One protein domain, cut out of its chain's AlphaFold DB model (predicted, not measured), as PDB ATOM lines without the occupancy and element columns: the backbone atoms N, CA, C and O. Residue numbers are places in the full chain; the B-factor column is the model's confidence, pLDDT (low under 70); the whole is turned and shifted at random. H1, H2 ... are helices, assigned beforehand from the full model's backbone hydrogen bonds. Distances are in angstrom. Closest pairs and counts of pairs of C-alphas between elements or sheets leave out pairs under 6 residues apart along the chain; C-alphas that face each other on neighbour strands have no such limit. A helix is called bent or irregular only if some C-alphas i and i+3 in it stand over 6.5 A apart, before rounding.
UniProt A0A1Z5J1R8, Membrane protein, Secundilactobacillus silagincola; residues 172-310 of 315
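Overview. This is residues 172 to 310 of the 315 residues of the protein "Membrane protein" of Secundilactobacillus silagincola (UniProt A0A1Z5J1R8). Four long helices run along the long axis of an elongated body: H3, H4 and H6 make an up-and-down bundle, each running against the one before it in the chain, and H1 packs along the side of H3 away from H4 and H6. At one end, short H5 folds back slantwise over the last part of H4, and short H2 packs on that part too. The 139 printed residues hold six named helices, H1 to H6 in chain order, and no named strand; the class is all helix. The whole is only just compact, close to loose, with a radius of gyration of the C-alphas of 16.9 A and spans of 50 by 31 by 18 A.

Arrangement. Start at H3, residues 212 to 240, the longest helix. Its residues 214 to 226 alone touch H4, residues 247 to 273, closest at the C-alphas of Asp 215 and Val 265, 5.6 A apart; this helical hairpin has a shallow tilt of 9 degrees, opposite ways. Farther along, its residues 229 to 240 alone touch H6, residues 292 to 309, closest at the C-alphas of Gly 233 and Ile 304, 5.9 A apart. H4 and H6 touch, closest at the C-alphas of Gly 253 and Ala 296, 4.2 A apart, at a shallow tilt of 11 degrees, opposite ways. H1, residues 172 to 196, touches H3, closest at the C-alphas of Gly 176 and Ala 227, 4.2 A apart, at a shallow tilt of 30 degrees, opposite ways; it is apart from H4 and H6. Look near residue 179 for its kink of 32 degrees; H1 is only just irregular, with C-alphas 178 and 181 6.50 A apart. H4 is the hub: its residues 263 to 271 alone touch H5, residues 276 to 288, closest at the C-alphas of Asp 270 and Gly 278, 4.8 A apart, at a steep tilt of 46 degrees. Its residues 267 to 271 alone touch H2, residues 201 to 206, closest at the C-alphas of Phe 205 and Tyr 268, 6.0 A apart. H2 is irregular, with C-alphas 202 and 205 7.7 A apart. In H3, H4 and H6 every O i to N i+4 pair is within hydrogen-bond range; H1 has 19 of 21, H5 7 of 9, and H2 0 of 2, beside 2 of 3 O i to N i+3 pairs.

Along the chain. Find C-alpha 172 at (5.457, -34.617, 19.746), where H1 begins, 35.4 A long. H3 runs 42.1 A from C-alpha 212 at (-17.495, -39.446, 1.931), H4 38.8 A, and H6 25.3 A to C-alpha 309 at (21.016, -25.034, 15.485). H2 and H5 measure 10.1 A and 18.9 A.

Size, cuts and confidence. The farthest C-alphas, of His 241 and Ser 276, are 51.7 A apart. The printed part has no cut and no long link. Its mean pLDDT is 83.5; look for values under 70 at residues 240 to 245 and residue 310.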
ATOM      1  N   GLU A 172       5.425 -34.555  21.220       83.25
ATOM      2  CA  GLU A 172       5.457 -34.617  19.746       83.25
ATOM      3  C   GLU A 172       5.634 -36.056  19.216       83.25
ATOM      4  O   GLU A 172       4.890 -36.491  18.343       83.25
ATOM      5  N   PHE A 173       6.578 -36.818  19.780       86.50
ATOM      6  CA  PHE A 173       6.839 -38.204  19.382       86.50
ATOM      7  C   PHE A 173       5.690 -39.136  19.786       86.50
ATOM      8  O   PHE A 173       5.296 -40.003  19.009       86.50
ATOM      9  N   GLN A 174       5.130 -38.939  20.983       85.75
ATOM     10  CA  GLN A 174       4.020 -39.732  21.501       85.75
ATOM     11  C   GLN A 174       2.740 -39.509  20.685       85.75
ATOM     12  O   GLN A 174       2.144 -40.476  20.217       85.75
ATOM     13  N   THR A 175       2.352 -38.254  20.444       87.00
ATOM     14  CA  THR A 175       1.188 -37.907  19.616       87.00
ATOM     15  C   THR A 175       1.352 -38.418  18.185       87.00
ATOM     16  O   THR A 175       0.436 -39.049  17.666       87.00
ATOM     17  N   GLY A 176       2.524 -38.235  17.564       86.56
ATOM     18  CA  GLY A 176       2.795 -38.766  16.224       86.56
ATOM     19  C   GLY A 176       2.696 -40.296  16.154       86.56
ATOM     20  O   GLY A 176       2.039 -40.829  15.263       86.56
ATOM     21  N   SER A 177       3.277 -41.004  17.130       87.56
ATOM     22  CA  SER A 177       3.253 -42.475  17.194       87.56
ATOM     23  C   SER A 177       1.855 -43.051  17.451       87.56
ATOM     24  O   SER A 177       1.550 -44.137  16.971       87.56
ATOM     25  N   ILE A 178       0.991 -42.331  18.175       91.50
ATOM     26  CA  ILE A 178      -0.413 -42.724  18.378       91.50
ATOM     27  C   ILE A 178      -1.236 -42.482  17.106       91.50
ATOM     28  O   ILE A 178      -2.060 -43.318  16.746       91.50
ATOM     29  N   LEU A 179      -1.016 -41.364  16.401       91.06
ATOM     30  CA  LEU A 179      -1.808 -40.989  15.223       91.06
ATOM     31  C   LEU A 179      -1.432 -41.749  13.942       91.06
ATOM     32  O   LEU A 179      -2.286 -41.907  13.066       91.06
ATOM     33  N   ILE A 180      -0.189 -42.225  13.804       93.12
ATOM     34  CA  ILE A 180       0.279 -42.850  12.556       93.12
ATOM     35  C   ILE A 180      -0.454 -44.158  12.223       93.12
ATOM     36  O   ILE A 180      -0.760 -44.402  11.062       93.12
ATOM     37  N   ILE A 181      -0.790 -44.974  13.227       90.81
ATOM     38  CA  ILE A 181      -1.463 -46.268  13.029       90.81
ATOM     39  C   ILE A 181      -2.902 -46.090  12.500       90.81
ATOM     40  O   ILE A 181      -3.184 -46.603  11.415       90.81
ATOM     41  N   PRO A 182      -3.815 -45.359  13.177       94.38
ATOM     42  CA  PRO A 182      -5.183 -45.190  12.685       94.38
ATOM     43  C   PRO A 182      -5.239 -44.418  11.360       94.38
ATOM     44  O   PRO A 182      -6.009 -44.795  10.480       94.38
ATOM     45  N   SER A 183      -4.398 -43.392  11.164       93.12
ATOM     46  CA  SER A 183      -4.365 -42.652   9.892       93.12
ATOM     47  C   SER A 183      -3.871 -43.508   8.722       93.12
ATOM     48  O   SER A 183      -4.454 -43.439   7.641       93.12
ATOM     49  N   LEU A 184      -2.873 -44.374   8.933       94.69
ATOM     50  CA  LEU A 184      -2.417 -45.325   7.918       94.69
ATOM     51  C   LEU A 184      -3.511 -46.342   7.561       94.69
ATOM     52  O   LEU A 184      -3.732 -46.596   6.379       94.69
ATOM     53  N   VAL A 185      -4.215 -46.896   8.554       94.50
ATOM     54  CA  VAL A 185      -5.314 -47.849   8.315       94.50
ATOM     55  C   VAL A 185      -6.441 -47.187   7.517       94.50
ATOM     56  O   VAL A 185      -6.825 -47.712   6.473       94.50
ATOM     57  N   CYS A 186      -6.919 -46.011   7.936       93.00
ATOM     58  CA  CYS A 186      -7.970 -45.288   7.214       93.00
ATOM     59  C   CYS A 186      -7.536 -44.885   5.793       93.00
ATOM     60  O   CYS A 186      -8.314 -45.051   4.852       93.00
ATOM     61  N   TYR A 187      -6.282 -44.452   5.604       93.81
ATOM     62  CA  TYR A 187      -5.717 -44.163   4.279       93.81
ATOM     63  C   TYR A 187      -5.722 -45.400   3.372       93.81
ATOM     64  O   TYR A 187      -6.162 -45.319   2.225       93.81
ATOM     65  N   LEU A 188      -5.261 -46.552   3.872       93.56
ATOM     66  CA  LEU A 188      -5.204 -47.790   3.093       93.56
ATOM     67  C   LEU A 188      -6.603 -48.309   2.735       93.56
ATOM     68  O   LEU A 188      -6.817 -48.701   1.588       93.56
ATOM     69  N   VAL A 189      -7.562 -48.256   3.667       93.50
ATOM     70  CA  VAL A 189      -8.960 -48.639   3.411       93.50
ATOM     71  C   VAL A 189      -9.593 -47.720   2.363       93.50
ATOM     72  O   VAL A 189     -10.125 -48.214   1.368       93.50
ATOM     73  N   ALA A 190      -9.479 -46.398   2.517       90.62
ATOM     74  CA  ALA A 190     -10.021 -45.445   1.549       90.62
ATOM     75  C   ALA A 190      -9.380 -45.621   0.159       90.62
ATOM     76  O   ALA A 190     -10.086 -45.719  -0.843       90.62
ATOM     77  N   LYS A 191      -8.051 -45.780   0.091       89.50
ATOM     78  CA  LYS A 191      -7.322 -46.048  -1.158       89.50
ATOM     79  C   LYS A 191      -7.776 -47.344  -1.839       89.50
ATOM     80  O   LYS A 191      -7.928 -47.367  -3.059       89.50
ATOM     81  N   GLN A 192      -8.006 -48.415  -1.076       91.31
ATOM     82  CA  GLN A 192      -8.529 -49.671  -1.619       91.31
ATOM     83  C   GLN A 192      -9.958 -49.519  -2.150       91.31
ATOM     84  O   GLN A 192     -10.255 -50.058  -3.213       91.31
ATOM     85  N   LEU A 193     -10.831 -48.780  -1.459       88.75
ATOM     86  CA  LEU A 193     -12.203 -48.526  -1.915       88.75
ATOM     87  C   LEU A 193     -12.238 -47.715  -3.219       88.75
ATOM     88  O   LEU A 193     -12.998 -48.058  -4.122       88.75
ATOM     89  N   ILE A 194     -11.386 -46.694  -3.347       87.56
ATOM     90  CA  ILE A 194     -11.252 -45.884  -4.570       87.56
ATOM     91  C   ILE A 194     -10.730 -46.744  -5.732       87.56
ATOM     92  O   ILE A 194     -11.337 -46.773  -6.801       87.56
ATOM     93  N   SER A 195      -9.670 -47.525  -5.493       87.19
ATOM     94  CA  SER A 195      -9.095 -48.439  -6.490       87.19
ATOM     95  C   SER A 195     -10.095 -49.512  -6.952       87.19
ATOM     96  O   SER A 195     -10.235 -49.757  -8.147       87.19
ATOM     97  N   LYS A 196     -10.890 -50.084  -6.032       86.69
ATOM     98  CA  LYS A 196     -11.968 -51.040  -6.360       86.69
ATOM     99  C   LYS A 196     -13.084 -50.450  -7.227       86.69
ATOM    100  O   LYS A 196     -13.772 -51.213  -7.896       86.69
ATOM    101  N   ARG A 197     -13.269 -49.126  -7.233       82.94
ATOM    102  CA  ARG A 197     -14.204 -48.430  -8.134       82.94
ATOM    103  C   ARG A 197     -13.595 -48.110  -9.508       82.94
ATOM    104  O   ARG A 197     -14.255 -47.470 -10.316       82.94
ATOM    105  N   GLY A 198     -12.355 -48.532  -9.777       80.88
ATOM    106  CA  GLY A 198     -11.651 -48.275 -11.038       80.88
ATOM    107  C   GLY A 198     -11.143 -46.838 -11.196       80.88
ATOM    108  O   GLY A 198     -10.717 -46.458 -12.283       80.88
ATOM    109  N   ILE A 199     -11.182 -46.030 -10.131       82.94
ATOM    110  CA  ILE A 199     -10.856 -44.603 -10.187       82.94
ATOM    111  C   ILE A 199      -9.363 -44.401  -9.923       82.94
ATOM    112  O   ILE A 199      -8.840 -44.797  -8.878       82.94
ATOM    113  N   GLN A 200      -8.673 -43.752 -10.863       81.94
ATOM    114  CA  GLN A 200      -7.282 -43.338 -10.683       81.94
ATOM    115  C   GLN A 200      -7.197 -42.161  -9.703       81.94
ATOM    116  O   GLN A 200      -7.988 -41.220  -9.773       81.94
ATOM    117  N   ILE A 201      -6.215 -42.204  -8.798       78.56
ATOM    118  CA  ILE A 201      -6.060 -41.206  -7.727       78.56
ATOM    119  C   ILE A 201      -5.855 -39.779  -8.255       78.56
ATOM    120  O   ILE A 201      -6.325 -38.829  -7.635       78.56
ATOM    121  N   ASP A 202      -5.236 -39.635  -9.427       77.31
ATOM    122  CA  ASP A 202      -4.965 -38.345 -10.070       77.31
ATOM    123  C   ASP A 202      -6.232 -37.677 -10.636       77.31
ATOM    124  O   ASP A 202      -6.240 -36.480 -10.908       77.31
ATOM    125  N   GLN A 203      -7.327 -38.435 -10.774       80.50
ATOM    126  CA  GLN A 203      -8.622 -37.958 -11.267       80.50
ATOM    127  C   GLN A 203      -9.688 -37.836 -10.165       80.50
ATOM    128  O   GLN A 203     -10.846 -37.569 -10.479       80.50
ATOM    129  N   ILE A 204      -9.331 -37.988  -8.879       79.75
ATOM    130  CA  ILE A 204     -10.285 -37.920  -7.752       79.75
ATOM    131  C   ILE A 204     -11.104 -36.619  -7.756       79.75
ATOM    132  O   ILE A 204     -12.312 -36.666  -7.548       79.75
ATOM    133  N   PHE A 205     -10.483 -35.469  -8.039       75.81
ATOM    134  CA  PHE A 205     -11.188 -34.179  -8.076       75.81
ATOM    135  C   PHE A 205     -12.175 -34.039  -9.248       75.81
ATOM    136  O   PHE A 205     -13.075 -33.209  -9.181       75.81
ATOM    137  N   ASN A 206     -12.059 -34.882 -10.280       77.88
ATOM    138  CA  ASN A 206     -12.947 -34.889 -11.447       77.88
ATOM    139  C   ASN A 206     -14.091 -35.916 -11.307       77.88
ATOM    140  O   ASN A 206     -14.853 -36.120 -12.251       77.88
ATOM    141  N   GLN A 207     -14.190 -36.610 -10.168       76.56
ATOM    142  CA  GLN A 207     -15.085 -37.747  -9.954       76.56
ATOM    143  C   GLN A 207     -16.048 -37.462  -8.797       76.56
ATOM    144  O   GLN A 207     -15.674 -37.524  -7.631       76.56
ATOM    145  N   THR A 208     -17.320 -37.217  -9.104       70.56
ATOM    146  CA  THR A 208     -18.355 -36.878  -8.107       70.56
ATOM    147  C   THR A 208     -18.883 -38.082  -7.313       70.56
ATOM    148  O   THR A 208     -19.616 -37.926  -6.339       70.56
ATOM    149  N   SER A 209     -18.522 -39.309  -7.706       71.06
ATOM    150  CA  SER A 209     -19.147 -40.544  -7.209       71.06
ATOM    151  C   SER A 209     -18.578 -41.088  -5.890       71.06
ATOM    152  O   SER A 209     -19.160 -42.009  -5.309       71.06
ATOM    153  N   LEU A 210     -17.446 -40.575  -5.390       77.56
ATOM    154  CA  LEU A 210     -16.762 -41.143  -4.216       77.56
ATOM    155  C   LEU A 210     -17.490 -40.840  -2.893       77.56
ATOM    156  O   LEU A 210     -17.311 -41.581  -1.919       77.56
ATOM    157  N   GLY A 211     -18.304 -39.779  -2.857       81.56
ATOM    158  CA  GLY A 211     -18.929 -39.254  -1.641       81.56
ATOM    159  C   GLY A 211     -17.917 -39.085  -0.500       81.56
ATOM    160  O   GLY A 211     -16.772 -38.693  -0.725       81.56
ATOM    161  N   THR A 212     -18.314 -39.496   0.705       83.19
ATOM    162  CA  THR A 212     -17.495 -39.446   1.931       83.19
ATOM    163  C   THR A 212     -16.176 -40.228   1.865       83.19
ATOM    164  O   THR A 212     -15.284 -40.013   2.687       83.19
ATOM    165  N   THR A 213     -15.998 -41.121   0.883       87.62
ATOM    166  CA  THR A 213     -14.751 -41.891   0.710       87.62
ATOM    167  C   THR A 213     -13.571 -40.986   0.347       87.62
ATOM    168  O   THR A 213     -12.448 -41.240   0.787       87.62
ATOM    169  N   ALA A 214     -13.811 -39.925  -0.434       86.56
ATOM    170  CA  ALA A 214     -12.774 -38.964  -0.807       86.56
ATOM    171  C   ALA A 214     -12.358 -38.093   0.390       86.56
ATOM    172  O   ALA A 214     -11.164 -37.928   0.634       86.56
ATOM    173  N   ASP A 215     -13.318 -37.627   1.197       87.12
ATOM    174  CA  ASP A 215     -13.032 -36.853   2.413       87.12
ATOM    175  C   ASP A 215     -12.157 -37.656   3.384       87.12
ATOM    176  O   ASP A 215     -11.118 -37.182   3.847       87.12
ATOM    177  N   VAL A 216     -12.528 -38.920   3.636       90.81
ATOM    178  CA  VAL A 216     -11.746 -39.835   4.482       90.81
ATOM    179  C   VAL A 216     -10.349 -40.063   3.902       90.81
ATOM    180  O   VAL A 216      -9.384 -40.099   4.669       90.81
ATOM    181  N   TYR A 217     -10.200 -40.168   2.578       91.69
ATOM    182  CA  TYR A 217      -8.895 -40.285   1.924       91.69
ATOM    183  C   TYR A 217      -8.012 -39.049   2.168       91.69
ATOM    184  O   TYR A 217      -6.884 -39.199   2.645       91.69
ATOM    185  N   PHE A 218      -8.520 -37.838   1.908       91.19
ATOM    186  CA  PHE A 218      -7.762 -36.592   2.082       91.19
ATOM    187  C   PHE A 218      -7.391 -36.330   3.545       91.19
ATOM    188  O   PHE A 218      -6.233 -36.022   3.842       91.19
ATOM    189  N   ILE A 219      -8.339 -36.516   4.470       92.75
ATOM    190  CA  ILE A 219      -8.100 -36.362   5.910       92.75
ATOM    191  C   ILE A 219      -7.055 -37.376   6.386       92.75
ATOM    192  O   ILE A 219      -6.092 -36.996   7.053       92.75
ATOM    193  N   SER A 220      -7.182 -38.651   6.004       92.12
ATOM    194  CA  SER A 220      -6.239 -39.694   6.428       92.12
ATOM    195  C   SER A 220      -4.832 -39.459   5.882       92.12
ATOM    196  O   SER A 220      -3.865 -39.568   6.633       92.12
ATOM    197  N   LEU A 221      -4.704 -39.082   4.603       92.12
ATOM    198  CA  LEU A 221      -3.420 -38.769   3.970       92.12
ATOM    199  C   LEU A 221      -2.727 -37.573   4.645       92.12
ATOM    200  O   LEU A 221      -1.533 -37.631   4.942       92.12
ATOM    201  N   GLY A 222      -3.474 -36.505   4.933       91.25
ATOM    202  CA  GLY A 222      -2.932 -35.324   5.597       91.25
ATOM    203  C   GLY A 222      -2.538 -35.575   7.054       91.25
ATOM    204  O   GLY A 222      -1.444 -35.193   7.471       91.25
ATOM    205  N   VAL A 223      -3.375 -36.280   7.827       93.38
ATOM    206  CA  VAL A 223      -3.046 -36.673   9.211       93.38
ATOM    207  C   VAL A 223      -1.832 -37.606   9.242       93.38
ATOM    208  O   VAL A 223      -0.977 -37.443  10.110       93.38
ATOM    209  N   LEU A 224      -1.690 -38.517   8.272       93.12
ATOM    210  CA  LEU A 224      -0.515 -39.383   8.129       93.12
ATOM    211  C   LEU A 224       0.770 -38.569   7.869       93.12
ATOM    212  O   LEU A 224       1.811 -38.828   8.483       93.12
ATOM    213  N   GLY A 225       0.696 -37.536   7.022       90.94
ATOM    214  CA  GLY A 225       1.787 -36.579   6.797       90.94
ATOM    215  C   GLY A 225       2.165 -35.783   8.055       90.94
ATOM    216  O   GLY A 225       3.342 -35.642   8.385       90.94
ATOM    217  N   ILE A 226       1.173 -35.322   8.822       91.94
ATOM    218  CA  ILE A 226       1.403 -34.623  10.096       91.94
ATOM    219  C   ILE A 226       2.021 -35.573  11.140       91.94
ATOM    220  O   ILE A 226       2.979 -35.201  11.820       91.94
ATOM    221  N   ALA A 227       1.523 -36.807  11.253       91.00
ATOM    222  CA  ALA A 227       2.002 -37.803  12.210       91.00
ATOM    223  C   ALA A 227       3.457 -38.221  11.935       91.00
ATOM    224  O   ALA A 227       4.280 -38.243  12.853       91.00
ATOM    225  N   THR A 228       3.807 -38.477  10.670       89.38
ATOM    226  CA  THR A 228       5.190 -38.777  10.258       89.38
ATOM    227  C   THR A 228       6.137 -37.604  10.537       89.38
ATOM    228  O   THR A 228       7.208 -37.811  11.115       89.38
ATOM    229  N   ALA A 229       5.727 -36.365  10.244       88.69
ATOM    230  CA  ALA A 229       6.491 -35.168  10.598       88.69
ATOM    231  C   ALA A 229       6.697 -35.027  12.123       88.69
ATOM    232  O   ALA A 229       7.810 -34.738  12.571       88.69
ATOM    233  N   MET A 230       5.664 -35.294  12.931       88.62
ATOM    234  CA  MET A 230       5.738 -35.287  14.399       88.62
ATOM    235  C   MET A 230       6.691 -36.349  14.963       88.62
ATOM    236  O   MET A 230       7.472 -36.042  15.869       88.62
ATOM    237  N   ILE A 231       6.697 -37.563  14.403       89.19
ATOM    238  CA  ILE A 231       7.647 -38.622  14.777       89.19
ATOM    239  C   ILE A 231       9.083 -38.178  14.481       89.19
ATOM    240  O   ILE A 231       9.926 -38.217  15.377       89.19
ATOM    241  N   LEU A 232       9.362 -37.684  13.269       86.06
ATOM    242  CA  LEU A 232      10.693 -37.196  12.885       86.06
ATOM    243  C   LEU A 232      11.149 -36.026  13.775       86.06
ATOM    244  O   LEU A 232      12.251 -36.048  14.328       86.06
ATOM    245  N   GLY A 233      10.285 -35.029  13.979       82.94
ATOM    246  CA  GLY A 233      10.568 -33.872  14.829       82.94
ATOM    247  C   GLY A 233      10.793 -34.235  16.302       82.94
ATOM    248  O   GLY A 233      11.638 -33.616  16.958       82.94
ATOM    249  N   GLY A 234      10.075 -35.244  16.802       83.12
ATOM    250  CA  GLY A 234      10.189 -35.775  18.158       83.12
ATOM    251  C   GLY A 234      11.424 -36.658  18.376       83.12
ATOM    252  O   GLY A 234      12.073 -36.534  19.417       83.12
ATOM    253  N   LEU A 235      11.805 -37.478  17.389       82.19
ATOM    254  CA  LEU A 235      13.052 -38.253  17.388       82.19
ATOM    255  C   LEU A 235      14.270 -37.328  17.420       82.19
ATOM    256  O   LEU A 235      15.117 -37.467  18.303       82.19
ATOM    257  N   VAL A 236      14.318 -36.325  16.535       77.62
ATOM    258  CA  VAL A 236      15.390 -35.315  16.536       77.62
ATOM    259  C   VAL A 236      15.454 -34.604  17.891       77.62
ATOM    260  O   VAL A 236      16.529 -34.486  18.476       77.62
ATOM    261  N   LYS A 237      14.309 -34.196  18.457       79.44
ATOM    262  CA  LYS A 237      14.271 -33.581  19.793       79.44
ATOM    263  C   LYS A 237      14.816 -34.511  20.889       79.44
ATOM    264  O   LYS A 237      15.539 -34.047  21.768       79.44
ATOM    265  N   SER A 238      14.516 -35.808  20.814       72.44
ATOM    266  CA  SER A 238      15.009 -36.816  21.760       72.44
ATOM    267  C   SER A 238      16.514 -37.066  21.636       72.44
ATOM    268  O   SER A 238      17.180 -37.244  22.650       72.44
ATOM    269  N   MET A 239      17.070 -37.058  20.421       71.25
ATOM    270  CA  MET A 239      18.506 -37.274  20.211       71.25
ATOM    271  C   MET A 239      19.344 -36.090  20.705       71.25
ATOM    272  O   MET A 239      20.349 -36.284  21.387       71.25
ATOM    273  N   VAL A 240      18.929 -34.856  20.406       68.19
ATOM    274  CA  VAL A 240      19.752 -33.658  20.670       68.19
ATOM    275  C   VAL A 240      19.476 -33.031  22.050       68.19
ATOM    276  O   VAL A 240      20.102 -32.047  22.421       68.19
ATOM    277  N   HIS A 241      18.571 -33.607  22.854       61.81
ATOM    278  CA  HIS A 241      18.295 -33.209  24.248       61.81
ATOM    279  C   HIS A 241      17.872 -31.728  24.452       61.81
ATOM    280  O   HIS A 241      17.839 -31.239  25.582       61.81
ATOM    281  N   HIS A 242      17.506 -31.004  23.387       63.00
ATOM    282  CA  HIS A 242      17.115 -29.590  23.452       63.00
ATOM    283  C   HIS A 242      15.611 -29.401  23.731       63.00
ATOM    284  O   HIS A 242      14.776 -29.916  22.979       63.00
ATOM    285  N   PRO A 243      15.221 -28.610  24.750       56.50
ATOM    286  CA  PRO A 243      13.809 -28.462  25.100       56.50
ATOM    287  C   PRO A 243      13.014 -27.438  24.257       56.50
ATOM    288  O   PRO A 243      11.819 -27.671  24.052       56.50
ATOM    289  N   PHE A 244      13.622 -26.350  23.746       55.97
ATOM    290  CA  PHE A 244      12.872 -25.134  23.339       55.97
ATOM    291  C   PHE A 244      13.218 -24.473  21.979       55.97
ATOM    292  O   PHE A 244      12.828 -23.329  21.739       55.97
ATOM    293  N   GLY A 245      13.898 -25.146  21.047       61.97
ATOM    294  CA  GLY A 245      14.145 -24.594  19.707       61.97
ATOM    295  C   GLY A 245      12.977 -24.803  18.724       61.97
ATOM    296  O   GLY A 245      12.299 -25.827  18.725       61.97
ATOM    297  N   GLY A 246      12.727 -23.821  17.848       73.56
ATOM    298  CA  GLY A 246      11.928 -23.998  16.618       73.56
ATOM    299  C   GLY A 246      10.404 -24.192  16.732       73.56
ATOM    300  O   GLY A 246       9.729 -24.205  15.703       73.56
ATOM    301  N   GLN A 247       9.825 -24.274  17.936       80.31
ATOM    302  CA  GLN A 247       8.410 -24.646  18.132       80.31
ATOM    303  C   GLN A 247       7.391 -23.740  17.408       80.31
ATOM    304  O   GLN A 247       6.356 -24.233  16.964       80.31
ATOM    305  N   LYS A 248       7.677 -22.437  17.230       81.50
ATOM    306  CA  LYS A 248       6.810 -21.528  16.449       81.50
ATOM    307  C   LYS A 248       6.667 -21.992  14.990       81.50
ATOM    308  O   LYS A 248       5.547 -22.115  14.512       81.50
ATOM    309  N   PHE A 249       7.772 -22.310  14.313       83.94
ATOM    310  CA  PHE A 249       7.753 -22.771  12.918       83.94
ATOM    311  C   PHE A 249       7.073 -24.139  12.765       83.94
ATOM    312  O   PHE A 249       6.267 -24.312  11.856       83.94
ATOM    313  N   LYS A 250       7.280 -25.065  13.717       84.44
ATOM    314  CA  LYS A 250       6.529 -26.335  13.760       84.44
ATOM    315  C   LYS A 250       5.012 -26.112  13.823       84.44
ATOM    316  O   LYS A 250       4.278 -26.778  13.101       84.44
ATOM    317  N   ARG A 251       4.534 -25.163  14.645       87.00
ATOM    318  CA  ARG A 251       3.101 -24.809  14.715       87.00
ATOM    319  C   ARG A 251       2.587 -24.251  13.387       87.00
ATOM    320  O   ARG A 251       1.552 -24.713  12.929       87.00
ATOM    321  N   TRP A 252       3.319 -23.338  12.746       86.75
ATOM    322  CA  TRP A 252       2.962 -22.831  11.411       86.75
ATOM    323  C   TRP A 252       2.906 -23.944  10.352       86.75
ATOM    324  O   TRP A 252       1.965 -23.971   9.563       86.75
ATOM    325  N   GLY A 253       3.839 -24.903  10.378       86.12
ATOM    326  CA  GLY A 253       3.808 -26.088   9.509       86.12
ATOM    327  C   GLY A 253       2.582 -26.985   9.733       86.12
ATOM    328  O   GLY A 253       1.958 -27.424   8.776       86.12
ATOM    329  N   VAL A 254       2.174 -27.211  10.988       90.31
ATOM    330  CA  VAL A 254       0.953 -27.986  11.288       90.31
ATOM    331  C   VAL A 254      -0.316 -27.219  10.903       90.31
ATOM    332  O   VAL A 254      -1.218 -27.811  10.324       90.31
ATOM    333  N   ILE A 255      -0.390 -25.909  11.168       91.38
ATOM    334  CA  ILE A 255      -1.541 -25.071  10.785       91.38
ATOM    335  C   ILE A 255      -1.723 -25.073   9.264       91.38
ATOM    336  O   ILE A 255      -2.827 -25.294   8.779       91.38
ATOM    337  N   THR A 256      -0.638 -24.880   8.511       89.56
ATOM    338  CA  THR A 256      -0.683 -24.896   7.042       89.56
ATOM    339  C   THR A 256      -1.067 -26.273   6.497       89.56
ATOM    340  O   THR A 256      -1.915 -26.330   5.614       89.56
ATOM    341  N   ALA A 257      -0.578 -27.374   7.081       90.88
ATOM    342  CA  ALA A 257      -1.032 -28.727   6.739       90.88
ATOM    343  C   ALA A 257      -2.526 -28.971   7.049       90.88
ATOM    344  O   ALA A 257      -3.235 -29.567   6.246       90.88
ATOM    345  N   VAL A 258      -3.049 -28.494   8.183       93.00
ATOM    346  CA  VAL A 258      -4.490 -28.612   8.486       93.00
ATOM    347  C   VAL A 258      -5.323 -27.795   7.494       93.00
ATOM    348  O   VAL A 258      -6.331 -28.290   6.994       93.00
ATOM    349  N   LEU A 259      -4.873 -26.589   7.134       91.62
ATOM    350  CA  LEU A 259      -5.521 -25.778   6.102       91.62
ATOM    351  C   LEU A 259      -5.508 -26.463   4.724       91.62
ATOM    352  O   LEU A 259      -6.510 -26.368   4.023       91.62
ATOM    353  N   THR A 260      -4.456 -27.207   4.346       90.19
ATOM    354  CA  THR A 260      -4.469 -27.966   3.076       90.19
ATOM    355  C   THR A 260      -5.517 -29.067   3.069       90.19
ATOM    356  O   THR A 260      -6.156 -29.290   2.049       90.19
ATOM    357  N   ILE A 261      -5.701 -29.755   4.199       91.38
ATOM    358  CA  ILE A 261      -6.698 -30.827   4.330       91.38
ATOM    359  C   ILE A 261      -8.107 -30.248   4.187       91.38
ATOM    360  O   ILE A 261      -8.906 -30.766   3.413       91.38
ATOM    361  N   LEU A 262      -8.394 -29.154   4.900       90.69
ATOM    362  CA  LEU A 262      -9.695 -28.487   4.837       90.69
ATOM    363  C   LEU A 262      -9.984 -27.924   3.440       90.69
ATOM    364  O   LEU A 262     -11.105 -28.061   2.959       90.69
ATOM    365  N   LEU A 263      -8.980 -27.354   2.767       88.56
ATOM    366  CA  LEU A 263      -9.109 -26.863   1.395       88.56
ATOM    367  C   LEU A 263      -9.363 -28.006   0.400       88.56
ATOM    368  O   LEU A 263     -10.249 -27.881  -0.437       88.56
ATOM    369  N   ALA A 264      -8.650 -29.131   0.516       87.25
ATOM    370  CA  ALA A 264      -8.862 -30.303  -0.336       87.25
ATOM    371  C   ALA A 264     -10.275 -30.893  -0.182       87.25
ATOM    372  O   ALA A 264     -10.908 -31.237  -1.177       87.25
ATOM    373  N   VAL A 265     -10.780 -30.968   1.057       88.38
ATOM    374  CA  VAL A 265     -12.161 -31.381   1.348       88.38
ATOM    375  C   VAL A 265     -13.156 -30.377   0.765       88.38
ATOM    376  O   VAL A 265     -14.055 -30.789   0.042       88.38
ATOM    377  N   ALA A 266     -12.981 -29.073   1.003       86.25
ATOM    378  CA  ALA A 266     -13.875 -28.041   0.472       86.25
ATOM    379  C   ALA A 266     -13.966 -28.096  -1.062       86.25
ATOM    380  O   ALA A 266     -15.059 -28.238  -1.597       86.25
ATOM    381  N   MET A 267     -12.821 -28.128  -1.755       83.75
ATOM    382  CA  MET A 267     -12.770 -28.262  -3.215       83.75
ATOM    383  C   MET A 267     -13.505 -29.505  -3.729       83.75
ATOM    384  O   MET A 267     -14.154 -29.438  -4.766       83.75
ATOM    385  N   TYR A 268     -13.406 -30.639  -3.028       84.06
ATOM    386  CA  TYR A 268     -14.126 -31.854  -3.404       84.06
ATOM    387  C   TYR A 268     -15.642 -31.736  -3.146       84.06
ATOM    388  O   TYR A 268     -16.447 -32.132  -3.984       84.06
ATOM    389  N   GLN A 269     -16.062 -31.138  -2.030       83.12
ATOM    390  CA  GLN A 269     -17.485 -30.876  -1.769       83.12
ATOM    391  C   GLN A 269     -18.081 -29.885  -2.781       83.12
ATOM    392  O   GLN A 269     -19.235 -30.035  -3.190       83.12
ATOM    393  N   ASP A 270     -17.294 -28.917  -3.248       81.12
ATOM    394  CA  ASP A 270     -17.697 -27.961  -4.278       81.12
ATOM    395  C   ASP A 270     -17.903 -28.625  -5.649       81.12
ATOM    396  O   ASP A 270     -18.849 -28.264  -6.348       81.12
ATOM    397  N   THR A 271     -17.106 -29.638  -6.028       72.12
ATOM    398  CA  THR A 271     -17.352 -30.393  -7.276       72.12
ATOM    399  C   THR A 271     -18.590 -31.289  -7.203       72.12
ATOM    400  O   THR A 271     -19.164 -31.613  -8.242       72.12
ATOM    401  N   VAL A 272     -19.043 -31.654  -5.999       72.62
ATOM    402  CA  VAL A 272     -20.273 -32.436  -5.775       72.62
ATOM    403  C   VAL A 272     -21.520 -31.546  -5.662       72.62
ATOM    404  O   VAL A 272     -22.592 -31.951  -6.104       72.62
ATOM    405  N   THR A 273     -21.403 -30.345  -5.084       76.69
ATOM    406  CA  THR A 273     -22.551 -29.465  -4.762       76.69
ATOM    407  C   THR A 273     -22.698 -28.229  -5.655       76.69
ATOM    408  O   THR A 273     -23.769 -27.626  -5.666       76.69
ATOM    409  N   ALA A 274     -21.659 -27.863  -6.414       71.38
ATOM    410  CA  ALA A 274     -21.651 -26.796  -7.421       71.38
ATOM    411  C   ALA A 274     -22.196 -25.431  -6.938       71.38
ATOM    412  O   ALA A 274     -23.040 -24.810  -7.587       71.38
ATOM    413  N   THR A 275     -21.704 -24.935  -5.797       77.44
ATOM    414  CA  THR A 275     -22.095 -23.610  -5.277       77.44
ATOM    415  C   THR A 275     -21.295 -22.460  -5.910       77.44
ATOM    416  O   THR A 275     -20.144 -22.621  -6.320       77.44
ATOM    417  N   SER A 276     -21.874 -21.254  -5.948       71.12
ATOM    418  CA  SER A 276     -21.198 -20.047  -6.462       71.12
ATOM    419  C   SER A 276     -19.989 -19.622  -5.619       71.12
ATOM    420  O   SER A 276     -18.998 -19.141  -6.165       71.12
ATOM    421  N   ALA A 277     -20.031 -19.851  -4.301       70.12
ATOM    422  CA  ALA A 277     -18.865 -19.709  -3.429       70.12
ATOM    423  C   ALA A 277     -17.796 -20.772  -3.746       70.12
ATOM    424  O   ALA A 277     -16.606 -20.460  -3.815       70.12
ATOM    425  N   GLY A 278     -18.229 -22.005  -4.021       72.81
ATOM    426  CA  GLY A 278     -17.368 -23.130  -4.371       72.81
ATOM    427  C   GLY A 278     -16.596 -22.966  -5.678       72.81
ATOM    428  O   GLY A 278     -15.453 -23.404  -5.789       72.81
ATOM    429  N   ALA A 279     -17.152 -22.248  -6.657       73.31
ATOM    430  CA  ALA A 279     -16.425 -21.871  -7.873       73.31
ATOM    431  C   ALA A 279     -15.176 -21.009  -7.572       73.31
ATOM    432  O   ALA A 279     -14.137 -21.160  -8.214       73.31
ATOM    433  N   ILE A 280     -15.243 -20.139  -6.557       74.19
ATOM    434  CA  ILE A 280     -14.110 -19.307  -6.125       74.19
ATOM    435  C   ILE A 280     -13.104 -20.151  -5.327       74.19
ATOM    436  O   ILE A 280     -11.898 -20.068  -5.568       74.19
ATOM    437  N   VAL A 281     -13.592 -20.991  -4.407       79.38
ATOM    438  CA  VAL A 281     -12.756 -21.882  -3.581       79.38
ATOM    439  C   VAL A 281     -11.996 -22.893  -4.439       79.38
ATOM    440  O   VAL A 281     -10.802 -23.087  -4.227       79.38
ATOM    441  N   SER A 282     -12.635 -23.481  -5.450       79.56
ATOM    442  CA  SER A 282     -11.993 -24.402  -6.394       79.56
ATOM    443  C   SER A 282     -10.974 -23.710  -7.305       79.56
ATOM    444  O   SER A 282      -9.874 -24.235  -7.465       79.56
ATOM    445  N   ALA A 283     -11.260 -22.512  -7.829       80.25
ATOM    446  CA  ALA A 283     -10.308 -21.757  -8.651       80.25
ATOM    447  C   ALA A 283      -9.044 -21.343  -7.869       80.25
ATOM    448  O   ALA A 283      -7.918 -21.587  -8.311       80.25
ATOM    449  N   VAL A 284      -9.213 -20.759  -6.676       80.62
ATOM    450  CA  VAL A 284      -8.092 -20.368  -5.801       80.62
ATOM    451  C   VAL A 284      -7.381 -21.605  -5.242       80.62
ATOM    452  O   VAL A 284      -6.151 -21.650  -5.163       80.62
ATOM    453  N   GLY A 285      -8.141 -22.639  -4.885       80.12
ATOM    454  CA  GLY A 285      -7.630 -23.883  -4.333       80.12
ATOM    455  C   GLY A 285      -6.798 -24.689  -5.326       80.12
ATOM    456  O   GLY A 285      -5.732 -25.172  -4.953       80.12
ATOM    457  N   ALA A 286      -7.198 -24.756  -6.599       81.44
ATOM    458  CA  ALA A 286      -6.428 -25.419  -7.653       81.44
ATOM    459  C   ALA A 286      -5.040 -24.784  -7.846       81.44
ATOM    460  O   ALA A 286      -4.064 -25.498  -8.076       81.44
ATOM    461  N   PHE A 287      -4.930 -23.462  -7.679       84.50
ATOM    462  CA  PHE A 287      -3.643 -22.767  -7.693       84.50
ATOM    463  C   PHE A 287      -2.813 -23.027  -6.425       84.50
ATOM    464  O   PHE A 287      -1.600 -23.178  -6.515       84.50
ATOM    465  N   LEU A 288      -3.435 -23.093  -5.241       83.62
ATOM    466  CA  LEU A 288      -2.727 -23.221  -3.956       83.62
ATOM    467  C   LEU A 288      -2.349 -24.663  -3.567       83.62
ATOM    468  O   LEU A 288      -1.326 -24.867  -2.905       83.62
ATOM    469  N   MET A 289      -3.150 -25.655  -3.957       81.06
ATOM    470  CA  MET A 289      -2.971 -27.074  -3.612       81.06
ATOM    471  C   MET A 289      -1.592 -27.648  -3.984       81.06
ATOM    472  O   MET A 289      -1.033 -28.377  -3.163       81.06
ATOM    473  N   PRO A 290      -0.978 -27.302  -5.136       84.31
ATOM    474  CA  PRO A 290       0.383 -27.728  -5.455       84.31
ATOM    475  C   PRO A 290       1.463 -27.158  -4.528       84.31
ATOM    476  O   PRO A 290       2.518 -27.772  -4.415       84.31
ATOM    477  N   PHE A 291       1.242 -26.012  -3.869       85.25
ATOM    478  CA  PHE A 291       2.277 -25.298  -3.104       85.25
ATOM    479  C   PHE A 291       2.145 -25.446  -1.587       85.25
ATOM    480  O   PHE A 291       3.156 -25.589  -0.893       85.25
ATOM    481  N   LEU A 292       0.921 -25.410  -1.050       87.06
ATOM    482  CA  LEU A 292       0.700 -25.409   0.398       87.06
ATOM    483  C   LEU A 292       1.310 -26.627   1.135       87.06
ATOM    484  O   LEU A 292       1.870 -26.412   2.213       87.06
ATOM    485  N   PRO A 293       1.296 -27.872   0.604       87.56
ATOM    486  CA  PRO A 293       1.939 -29.014   1.261       87.56
ATOM    487  C   PRO A 293       3.461 -28.856   1.386       87.56
ATOM    488  O   PRO A 293       4.038 -29.184   2.425       87.56
ATOM    489  N   TRP A 294       4.121 -28.292   0.367       86.06
ATOM    490  CA  TRP A 294       5.555 -27.988   0.423       86.06
ATOM    491  C   TRP A 294       5.847 -26.859   1.403       86.06
ATOM    492  O   TRP A 294       6.797 -26.951   2.172       86.06
ATOM    493  N   LEU A 295       5.013 -25.822   1.430       85.56
ATOM    494  CA  LEU A 295       5.127 -24.712   2.376       85.56
ATOM    495  C   LEU A 295       4.958 -25.192   3.833       85.56
ATOM    496  O   LEU A 295       5.737 -24.796   4.705       85.56
ATOM    497  N   ALA A 296       4.037 -26.125   4.084       88.38
ATOM    498  CA  ALA A 296       3.894 -26.804   5.370       88.38
ATOM    499  C   ALA A 296       5.140 -27.630   5.739       88.38
ATOM    500  O   ALA A 296       5.658 -27.509   6.855       88.38
ATOM    501  N   ALA A 297       5.673 -28.412   4.792       87.00
ATOM    502  CA  ALA A 297       6.902 -29.186   4.974       87.00
ATOM    503  C   ALA A 297       8.131 -28.292   5.235       87.00
ATOM    504  O   ALA A 297       8.931 -28.596   6.121       87.00
ATOM    505  N   ILE A 298       8.255 -27.160   4.534       87.12
ATOM    506  CA  ILE A 298       9.314 -26.159   4.719       87.12
ATOM    507  C   ILE A 298       9.218 -25.540   6.115       87.12
ATOM    508  O   ILE A 298      10.210 -25.547   6.843       87.12
ATOM    509  N   PHE A 299       8.048 -25.057   6.548       88.62
ATOM    510  CA  PHE A 299       7.906 -24.494   7.896       88.62
ATOM    511  C   PHE A 299       8.154 -25.533   8.993       88.62
ATOM    512  O   PHE A 299       8.851 -25.240   9.970       88.62
ATOM    513  N   TYR A 300       7.656 -26.760   8.834       87.62
ATOM    514  CA  TYR A 300       7.914 -27.817   9.808       87.62
ATOM    515  C   TYR A 300       9.408 -28.184   9.859       87.62
ATOM    516  O   TYR A 300       9.999 -28.233  10.944       87.62
ATOM    517  N   GLY A 301      10.044 -28.348   8.695       86.31
ATOM    518  CA  GLY A 301      11.470 -28.629   8.536       86.31
ATOM    519  C   GLY A 301      12.367 -27.529   9.108       86.31
ATOM    520  O   GLY A 301      13.258 -27.827   9.902       86.31
ATOM    521  N   LEU A 302      12.081 -26.254   8.826       87.00
ATOM    522  CA  LEU A 302      12.750 -25.103   9.450       87.00
ATOM    523  C   LEU A 302      12.591 -25.107  10.978       87.00
ATOM    524  O   LEU A 302      13.517 -24.740  11.701       87.00
ATOM    525  N   GLY A 303      11.450 -25.575  11.491       83.94
ATOM    526  CA  GLY A 303      11.240 -25.814  12.918       83.94
ATOM    527  C   GLY A 303      12.148 -26.902  13.504       83.94
ATOM    528  O   GLY A 303      12.638 -26.745  14.623       83.94
ATOM    529  N   ILE A 304      12.425 -27.977  12.760       83.88
ATOM    530  CA  ILE A 304      13.401 -29.011  13.150       83.88
ATOM    531  C   ILE A 304      14.832 -28.453  13.075       83.88
ATOM    532  O   ILE A 304      15.573 -28.550  14.053       83.88
ATOM    533  N   VAL A 305      15.208 -27.811  11.965       83.94
ATOM    534  CA  VAL A 305      16.550 -27.238  11.742       83.94
ATOM    535  C   VAL A 305      16.877 -26.162  12.777       83.94
ATOM    536  O   VAL A 305      17.958 -26.175  13.360       83.94
ATOM    537  N   LYS A 306      15.930 -25.280  13.116       79.50
ATOM    538  CA  LYS A 306      16.131 -24.294  14.188       79.50
ATOM    539  C   LYS A 306      16.362 -24.954  15.552       79.50
ATOM    540  O   LYS A 306      17.125 -24.413  16.342       79.50
ATOM    541  N   ASN A 307      15.747 -26.109  15.820       75.62
ATOM    542  CA  ASN A 307      15.970 -26.879  17.050       75.62
ATOM    543  C   ASN A 307      17.324 -27.619  17.061       75.62
ATOM    544  O   ASN A 307      17.863 -27.865  18.135       75.62
ATOM    545  N   LEU A 308      17.886 -27.933  15.886       72.50
ATOM    546  CA  LEU A 308      19.250 -28.459  15.718       72.50
ATOM    547  C   LEU A 308      20.333 -27.380  15.890       72.50
ATOM    548  O   LEU A 308      21.427 -27.686  16.356       72.50
ATOM    549  N   LEU A 309      20.046 -26.135  15.494       72.12
ATOM    550  CA  LEU A 309      21.016 -25.034  15.485       72.12
ATOM    551  C   LEU A 309      21.069 -24.218  16.788       72.12
ATOM    552  O   LEU A 309      22.077 -23.561  17.037       72.12
ATOM    553  N   THR A 310      20.023 -24.220  17.623       67.25
ATOM    554  CA  THR A 310      20.047 -23.488  18.903       67.25
ATOM    555  C   THR A 310      21.063 -24.093  19.884       67.25
ATOM    556  O   THR A 310      20.869 -25.234  20.301       67.25
TER     557      THR A 310